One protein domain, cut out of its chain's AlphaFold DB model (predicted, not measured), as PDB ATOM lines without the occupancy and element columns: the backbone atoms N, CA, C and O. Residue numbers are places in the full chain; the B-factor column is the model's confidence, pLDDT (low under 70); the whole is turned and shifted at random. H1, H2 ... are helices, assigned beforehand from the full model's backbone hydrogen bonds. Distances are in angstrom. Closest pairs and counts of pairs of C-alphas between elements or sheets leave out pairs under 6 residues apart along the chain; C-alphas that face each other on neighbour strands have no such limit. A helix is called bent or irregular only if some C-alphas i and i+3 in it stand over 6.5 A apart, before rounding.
ATOM      1  N   ARG A  17      -7.637  21.080  25.304       75.44
ATOM      2  CA  ARG A  17      -7.577  19.607  25.239       75.44
ATOM      3  C   ARG A  17      -7.170  18.959  26.568       75.44
ATOM      4  O   ARG A  17      -7.786  17.954  26.914       75.44
ATOM      5  N   PRO A  18      -6.206  19.490  27.351       74.56
ATOM      6  CA  PRO A  18      -5.889  18.968  28.678       74.56
ATOM      7  C   PRO A  18      -7.031  19.148  29.685       74.56
ATOM      8  O   PRO A  18      -7.248  18.259  30.502       74.56
ATOM      9  N   LEU A  19      -7.780  20.258  29.615       67.75
ATOM     10  CA  LEU A  19      -8.949  20.499  30.468       67.75
ATOM     11  C   LEU A  19     -10.093  19.546  30.108       67.75
ATOM     12  O   LEU A  19     -10.640  18.889  30.987       67.75
ATOM     13  N   ALA A  20     -10.392  19.398  28.818       67.44
ATOM     14  CA  ALA A  20     -11.374  18.440  28.324       67.44
ATOM     15  C   ALA A  20     -10.983  16.992  28.672       67.44
ATOM     16  O   ALA A  20     -11.830  16.217  29.100       67.44
ATOM     17  N   TYR A  21      -9.700  16.628  28.560       69.75
ATOM     18  CA  TYR A  21      -9.178  15.324  28.984       69.75
ATOM     19  C   TYR A  21      -9.330  15.113  30.494       69.75
ATOM     20  O   TYR A  21      -9.794  14.059  30.924       69.75
ATOM     21  N   ALA A  22      -8.988  16.122  31.301       66.25
ATOM     22  CA  ALA A  22      -9.155  16.076  32.747       66.25
ATOM     23  C   ALA A  22     -10.628  15.943  33.142       66.25
ATOM     24  O   ALA A  22     -10.925  15.120  33.992       66.25
ATOM     25  N   LEU A  23     -11.554  16.661  32.505       66.50
ATOM     26  CA  LEU A  23     -12.994  16.568  32.778       66.50
ATOM     27  C   LEU A  23     -13.595  15.243  32.290       66.50
ATOM     28  O   LEU A  23     -14.400  14.639  32.986       66.50
ATOM     29  N   HIS A  24     -13.148  14.729  31.143       63.72
ATOM     30  CA  HIS A  24     -13.590  13.438  30.609       63.72
ATOM     31  C   HIS A  24     -13.036  12.236  31.396       63.72
ATOM     32  O   HIS A  24     -13.563  11.128  31.295       63.72
ATOM     33  N   HIS A  25     -11.942  12.413  32.146       64.81
ATOM     34  CA  HIS A  25     -11.316  11.362  32.960       64.81
ATOM     35  C   HIS A  25     -11.459  11.576  34.472       64.81
ATOM     36  O   HIS A  25     -11.274  10.629  35.241       64.81
ATOM     37  N   MET A  26     -11.861  12.769  34.914       58.75
ATOM     38  CA  MET A  26     -12.512  12.996  36.200       58.75
ATOM     39  C   MET A  26     -13.903  12.359  36.137       58.75
ATOM     40  O   MET A  26     -14.896  12.986  35.812       58.75
ATOM     41  N   ILE A  27     -13.884  11.054  36.383       57.28
ATOM     42  CA  ILE A  27     -14.925  10.093  36.755       57.28
ATOM     43  C   ILE A  27     -16.400  10.603  36.765       57.28
ATOM     44  O   ILE A  27     -16.702  11.598  37.416       57.28
ATOM     45  N   PRO A  28     -17.342   9.829  36.167       48.88
ATOM     46  CA  PRO A  28     -18.756  10.162  35.862       48.88
ATOM     47  C   PRO A  28     -19.687  10.510  37.037       48.88
ATOM     48  O   PRO A  28     -20.833  10.902  36.825       48.88
ATOM     49  N   ASP A  29     -19.200  10.391  38.263       50.06
ATOM     50  CA  ASP A  29     -19.779  10.977  39.457       50.06
ATOM     51  C   ASP A  29     -18.711  11.932  39.976       50.06
ATOM     52  O   ASP A  29     -17.707  11.475  40.531       50.06
ATOM     53  N   LEU A  30     -18.892  13.247  39.809       56.00
ATOM     54  CA  LEU A  30     -18.154  14.216  40.616       56.00
ATOM     55  C   LEU A  30     -18.283  13.697  42.053       56.00
ATOM     56  O   LEU A  30     -19.403  13.638  42.567       56.00
ATOM     57  N   HIS A  31     -17.190  13.209  42.649       60.53
ATOM     58  CA  HIS A  31     -17.197  12.601  43.977       60.53
ATOM     59  C   HIS A  31     -17.446  13.731  44.983       60.53
ATOM     60  O   HIS A  31     -16.547  14.243  45.647       60.53
ATOM     61  N   ALA A  32     -18.686  14.203  45.027       62.06
ATOM     62  CA  ALA A  32     -19.150  15.192  45.955       62.06
ATOM     63  C   ALA A  32     -19.198  14.471  47.294       62.06
ATOM     64  O   ALA A  32     -20.026  13.597  47.530       62.06
ATOM     65  N   VAL A  33     -18.250  14.788  48.163       72.31
ATOM     66  CA  VAL A  33     -18.364  14.413  49.567       72.31
ATOM     67  C   VAL A  33     -19.590  15.111  50.149       72.31
ATOM     68  O   VAL A  33     -19.788  16.302  49.892       72.31
ATOM     69  N   ILE A  34     -20.408  14.371  50.906       78.06
ATOM     70  CA  ILE A  34     -21.462  14.965  51.737       78.06
ATOM     71  C   ILE A  34     -20.773  15.869  52.755       78.06
ATOM     72  O   ILE A  34     -19.945  15.409  53.546       78.06
ATOM     73  N   LEU A  35     -21.101  17.156  52.725       84.25
ATOM     74  CA  LEU A  35     -20.612  18.127  53.694       84.25
ATOM     75  C   LEU A  35     -21.347  17.970  55.039       84.25
ATOM     76  O   LEU A  35     -22.466  17.453  55.084       84.25
ATOM     77  N   PRO A  36     -20.762  18.418  56.165       87.88
ATOM     78  CA  PRO A  36     -21.443  18.372  57.457       87.88
ATOM     79  C   PRO A  36     -22.807  19.081  57.412       87.88
ATOM     80  O   PRO A  36     -22.881  20.271  57.121       87.88
ATOM     81  N   GLY A  37     -23.884  18.347  57.708       88.75
ATOM     82  CA  GLY A  37     -25.259  18.866  57.674       88.75
ATOM     83  C   GLY A  37     -25.915  18.893  56.288       88.75
ATOM     84  O   GLY A  37     -27.067  19.304  56.179       88.75
ATOM     85  N   GLU A  38     -25.227  18.439  55.241       89.94
ATOM     86  CA  GLU A  38     -25.775  18.333  53.890       89.94
ATOM     87  C   GLU A  38     -26.588  17.038  53.738       89.94
ATOM     88  O   GLU A  38     -26.167  15.963  54.170       89.94
ATOM     89  N   CYS A  39     -27.771  17.127  53.126       91.50
ATOM     90  CA  CYS A  39     -28.550  15.948  52.763       91.50
ATOM     91  C   CYS A  39     -28.220  15.486  51.335       91.50
ATOM     92  O   CYS A  39     -27.635  16.217  50.536       91.50
ATOM     93  N   TRP A  40     -28.640  14.267  50.988       85.62
ATOM     94  CA  TRP A  40     -28.414  13.693  49.657       85.62
ATOM     95  C   TRP A  40     -28.969  14.547  48.511       85.62
ATOM     96  O   TRP A  40     -28.348  14.626  47.454       85.62
ATOM     97  N   GLU A  41     -30.112  15.203  48.717       89.62
ATOM     98  CA  GLU A  41     -30.708  16.097  47.718       89.62
ATOM     99  C   GLU A  41     -29.840  17.338  47.490       89.62
ATOM    100  O   GLU A  41     -29.585  17.704  46.345       89.62
ATOM    101  N   SER A  42     -29.318  17.944  48.562       88.19
ATOM    102  CA  SER A  42     -28.410  19.091  48.473       88.19
ATOM    103  C   SER A  42     -27.083  18.731  47.808       88.19
ATOM    104  O   SER A  42     -26.620  19.477  46.947       88.19
ATOM    105  N   LEU A  43     -26.517  17.563  48.128       85.81
ATOM    106  CA  LEU A  43     -25.331  17.046  47.442       85.81
ATOM    107  C   LEU A  43     -25.584  16.906  45.944       85.81
ATOM    108  O   LEU A  43     -24.751  17.317  45.137       85.81
ATOM    109  N   ARG A  44     -26.731  16.328  45.571       85.06
ATOM    110  CA  ARG A  44     -27.092  16.125  44.167       85.06
ATOM    111  C   ARG A  44     -27.243  17.457  43.444       85.06
ATOM    112  O   ARG A  44     -26.626  17.634  42.404       85.06
ATOM    113  N   ALA A  45     -27.966  18.408  44.032       87.81
ATOM    114  CA  ALA A  45     -28.128  19.744  43.466       87.81
ATOM    115  C   ALA A  45     -26.781  20.463  43.279       87.81
ATOM    116  O   ALA A  45     -26.548  21.076  42.244       87.81
ATOM    117  N   ARG A  46     -25.866  20.352  44.250       86.75
ATOM    118  CA  ARG A  46     -24.521  20.938  44.156       86.75
ATOM    119  C   ARG A  46     -23.671  20.275  43.075       86.75
ATOM    120  O   ARG A  46     -22.931  20.965  42.381       86.75
ATOM    121  N   ARG A  47     -23.752  18.951  42.953       83.88
ATOM    122  CA  ARG A  47     -23.071  18.195  41.899       83.88
ATOM    123  C   ARG A  47     -23.569  18.622  40.520       83.88
ATOM    124  O   ARG A  47     -22.748  18.885  39.653       83.88
ATOM    125  N   ASP A  48     -24.884  18.699  40.351       84.75
ATOM    126  CA  ASP A  48     -25.509  19.043  39.076       84.75
ATOM    127  C   ASP A  48     -25.169  20.500  38.694       84.75
ATOM    128  O   ASP A  48     -24.688  20.742  37.595       84.75
ATOM    129  N   ALA A  49     -25.231  21.446  39.641       85.94
ATOM    130  CA  ALA A  49     -24.808  22.831  39.404       85.94
ATOM    131  C   ALA A  49     -23.316  22.966  39.044       85.94
ATOM    132  O   ALA A  49     -22.942  23.822  38.248       85.94
ATOM    133  N   ALA A  50     -22.444  22.145  39.637       82.75
ATOM    134  CA  ALA A  50     -21.029  22.141  39.280       82.75
ATOM    135  C   ALA A  50     -20.805  21.615  37.856       82.75
ATOM    136  O   ALA A  50     -19.959  22.156  37.150       82.75
ATOM    137  N   ALA A  51     -21.554  20.590  37.441       81.56
ATOM    138  CA  ALA A  51     -21.504  20.079  36.076       81.56
ATOM    139  C   ALA A  51     -21.941  21.150  35.065       81.56
ATOM    140  O   ALA A  51     -21.201  21.394  34.117       81.56
ATOM    141  N   ASP A  52     -23.046  21.856  35.329       84.69
ATOM    142  CA  ASP A  52     -23.532  22.942  34.465       84.69
ATOM    143  C   ASP A  52     -22.473  24.045  34.287       84.69
ATOM    144  O   ASP A  52     -22.169  24.449  33.170       84.69
ATOM    145  N   ILE A  53     -21.832  24.480  35.381       85.06
ATOM    146  CA  ILE A  53     -20.758  25.486  35.321       85.06
ATOM    147  C   ILE A  53     -19.583  24.997  34.466       85.06
ATOM    148  O   ILE A  53     -18.986  25.779  33.730       85.06
ATOM    149  N   PHE A  54     -19.204  23.721  34.578       81.44
ATOM    150  CA  PHE A  54     -18.105  23.185  33.777       81.44
ATOM    151  C   PHE A  54     -18.459  23.088  32.296       81.44
ATOM    152  O   PHE A  54     -17.592  23.380  31.470       81.44
ATOM    153  N   ASP A  55     -19.692  22.714  31.966       81.25
ATOM    154  CA  ASP A  55     -20.174  22.685  30.585       81.25
ATOM    155  C   ASP A  55     -20.177  24.094  29.974       81.25
ATOM    156  O   ASP A  55     -19.649  24.274  28.874       81.25
ATOM    157  N   ASP A  56     -20.653  25.105  30.710       86.25
ATOM    158  CA  ASP A  56     -20.625  26.509  30.274       86.25
ATOM    159  C   ASP A  56     -19.185  26.991  30.031       86.25
ATOM    160  O   ASP A  56     -18.866  27.533  28.971       86.25
ATOM    161  N   LEU A  57     -18.271  26.730  30.974       83.31
ATOM    162  CA  LEU A  57     -16.863  27.115  30.841       83.31
ATOM    163  C   LEU A  57     -16.166  26.405  29.673       83.31
ATOM    164  O   LEU A  57     -15.309  26.994  29.014       83.31
ATOM    165  N   LEU A  58     -16.501  25.139  29.415       81.75
ATOM    166  CA  LEU A  58     -15.986  24.397  28.264       81.75
ATOM    167  C   LEU A  58     -16.503  24.973  26.945       81.75
ATOM    168  O   LEU A  58     -15.725  25.071  25.995       81.75
ATOM    169  N   ALA A  59     -17.781  25.353  26.884       84.19
ATOM    170  CA  ALA A  59     -18.375  25.979  25.710       84.19
ATOM    171  C   ALA A  59     -17.717  27.333  25.413       84.19
ATOM    172  O   ALA A  59     -17.231  27.540  24.301       84.19
ATOM    173  N   GLU A  60     -17.591  28.205  26.417       82.88
ATOM    174  CA  GLU A  60     -16.908  29.498  26.281       82.88
ATOM    175  C   GLU A  60     -15.448  29.329  25.841       82.88
ATOM    176  O   GLU A  60     -14.958  30.043  24.964       82.88
ATOM    177  N   ALA A  61     -14.736  28.363  26.424       77.12
ATOM    178  CA  ALA A  61     -13.348  28.102  26.068       77.12
ATOM    179  C   ALA A  61     -13.203  27.551  24.639       77.12
ATOM    180  O   ALA A  61     -12.212  27.848  23.978       77.12
ATOM    181  N   ALA A  62     -14.171  26.770  24.151       77.25
ATOM    182  CA  ALA A  62     -14.186  26.290  22.772       77.25
ATOM    183  C   ALA A  62     -14.452  27.426  21.772       77.25
ATOM    184  O   ALA A  62     -13.783  27.486  20.741       77.25
ATOM    185  N   GLU A  63     -15.371  28.342  22.091       80.12
ATOM    186  CA  GLU A  63     -15.654  29.533  21.278       80.12
ATOM    187  C   GLU A  63     -14.471  30.509  21.241       80.12
ATOM    188  O   GLU A  63     -14.196  31.115  20.210       80.12
ATOM    189  N   ALA A  64     -13.726  30.637  22.340       69.75
ATOM    190  CA  ALA A  64     -12.558  31.517  22.413       69.75
ATOM    191  C   ALA A  64     -11.374  31.072  21.528       69.75
ATOM    192  O   ALA A  64     -10.442  31.852  21.335       69.75
ATOM    193  N   VAL A  65     -11.385  29.832  21.028       64.81
ATOM    194  CA  VAL A  65     -10.310  29.230  20.214       64.81
ATOM    195  C   VAL A  65     -10.696  29.137  18.723       64.81
ATOM    196  O   VAL A  65      -9.852  28.806  17.887       64.81
TER     197      VAL A  65
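AT A GLANCE: This is residues 17 to 65 of the 66 residues of an uncharacterized protein of Microbispora sp. KK1-11 (UniProt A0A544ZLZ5). A short helix, H1, and a long straight helix, H2, lie side by side near the end of H2, and a long link without a named element runs back along H2 between them. Residues 36 to 41, of which 40 and 41 belong to H2, stick out at the far end of this link, and the chain folds back there. The printed part has 49 residues, with two named helices in the order H1, H2 and no named strand; the class is all helix. The whole is loose, with a radius of gyration of the C-alphas of 13.0 A, and its outline is a rod spanning 42 by 18 by 14 A.

HOW THE PARTS SIT: H1, residues 17 to 25, is followed by a long link of 14 residues, residues 26 to 39, and then by H2, residues 40 to 63. H1 and H2 are close but not clearly touching, with 1 pair of C-alphas within 8 A. Their closest C-alphas are those of Ala 20 and Leu 58, 7.5 A apart. The two helices run opposite ways at a shallow tilt of 24 degrees, and their centres are 14.4 A apart. In both H1 and H2, every O i to N i+4 pair is within hydrogen-bond range.

IN THESE COORDINATES: H1 begins at Arg 17, with its C-alpha at (-7.577, 19.607, 25.239), and ends at His 25. H2 measures 34.9 A from first to last C-alpha, against 11.9 A for H1. It begins at Trp 40, with its C-alpha at (-28.414, 13.693, 49.657), and ends at Glu 63, with its C-alpha at (-15.654, 29.533, 21.278). Neither helix is bent.

THE WHOLE: The two C-alphas farthest apart are those of Gly 37 and Val 65, at 41.6 A, while those of Arg 17 and Val 65, the first and last printed, are 11.2 A apart. The printed part has no cut. Residues 36 to 41 stand free. The mean pLDDT of the printed part is 76.5, and the model's confidence is under 70 at residues 19 to 32 and 64 to 65.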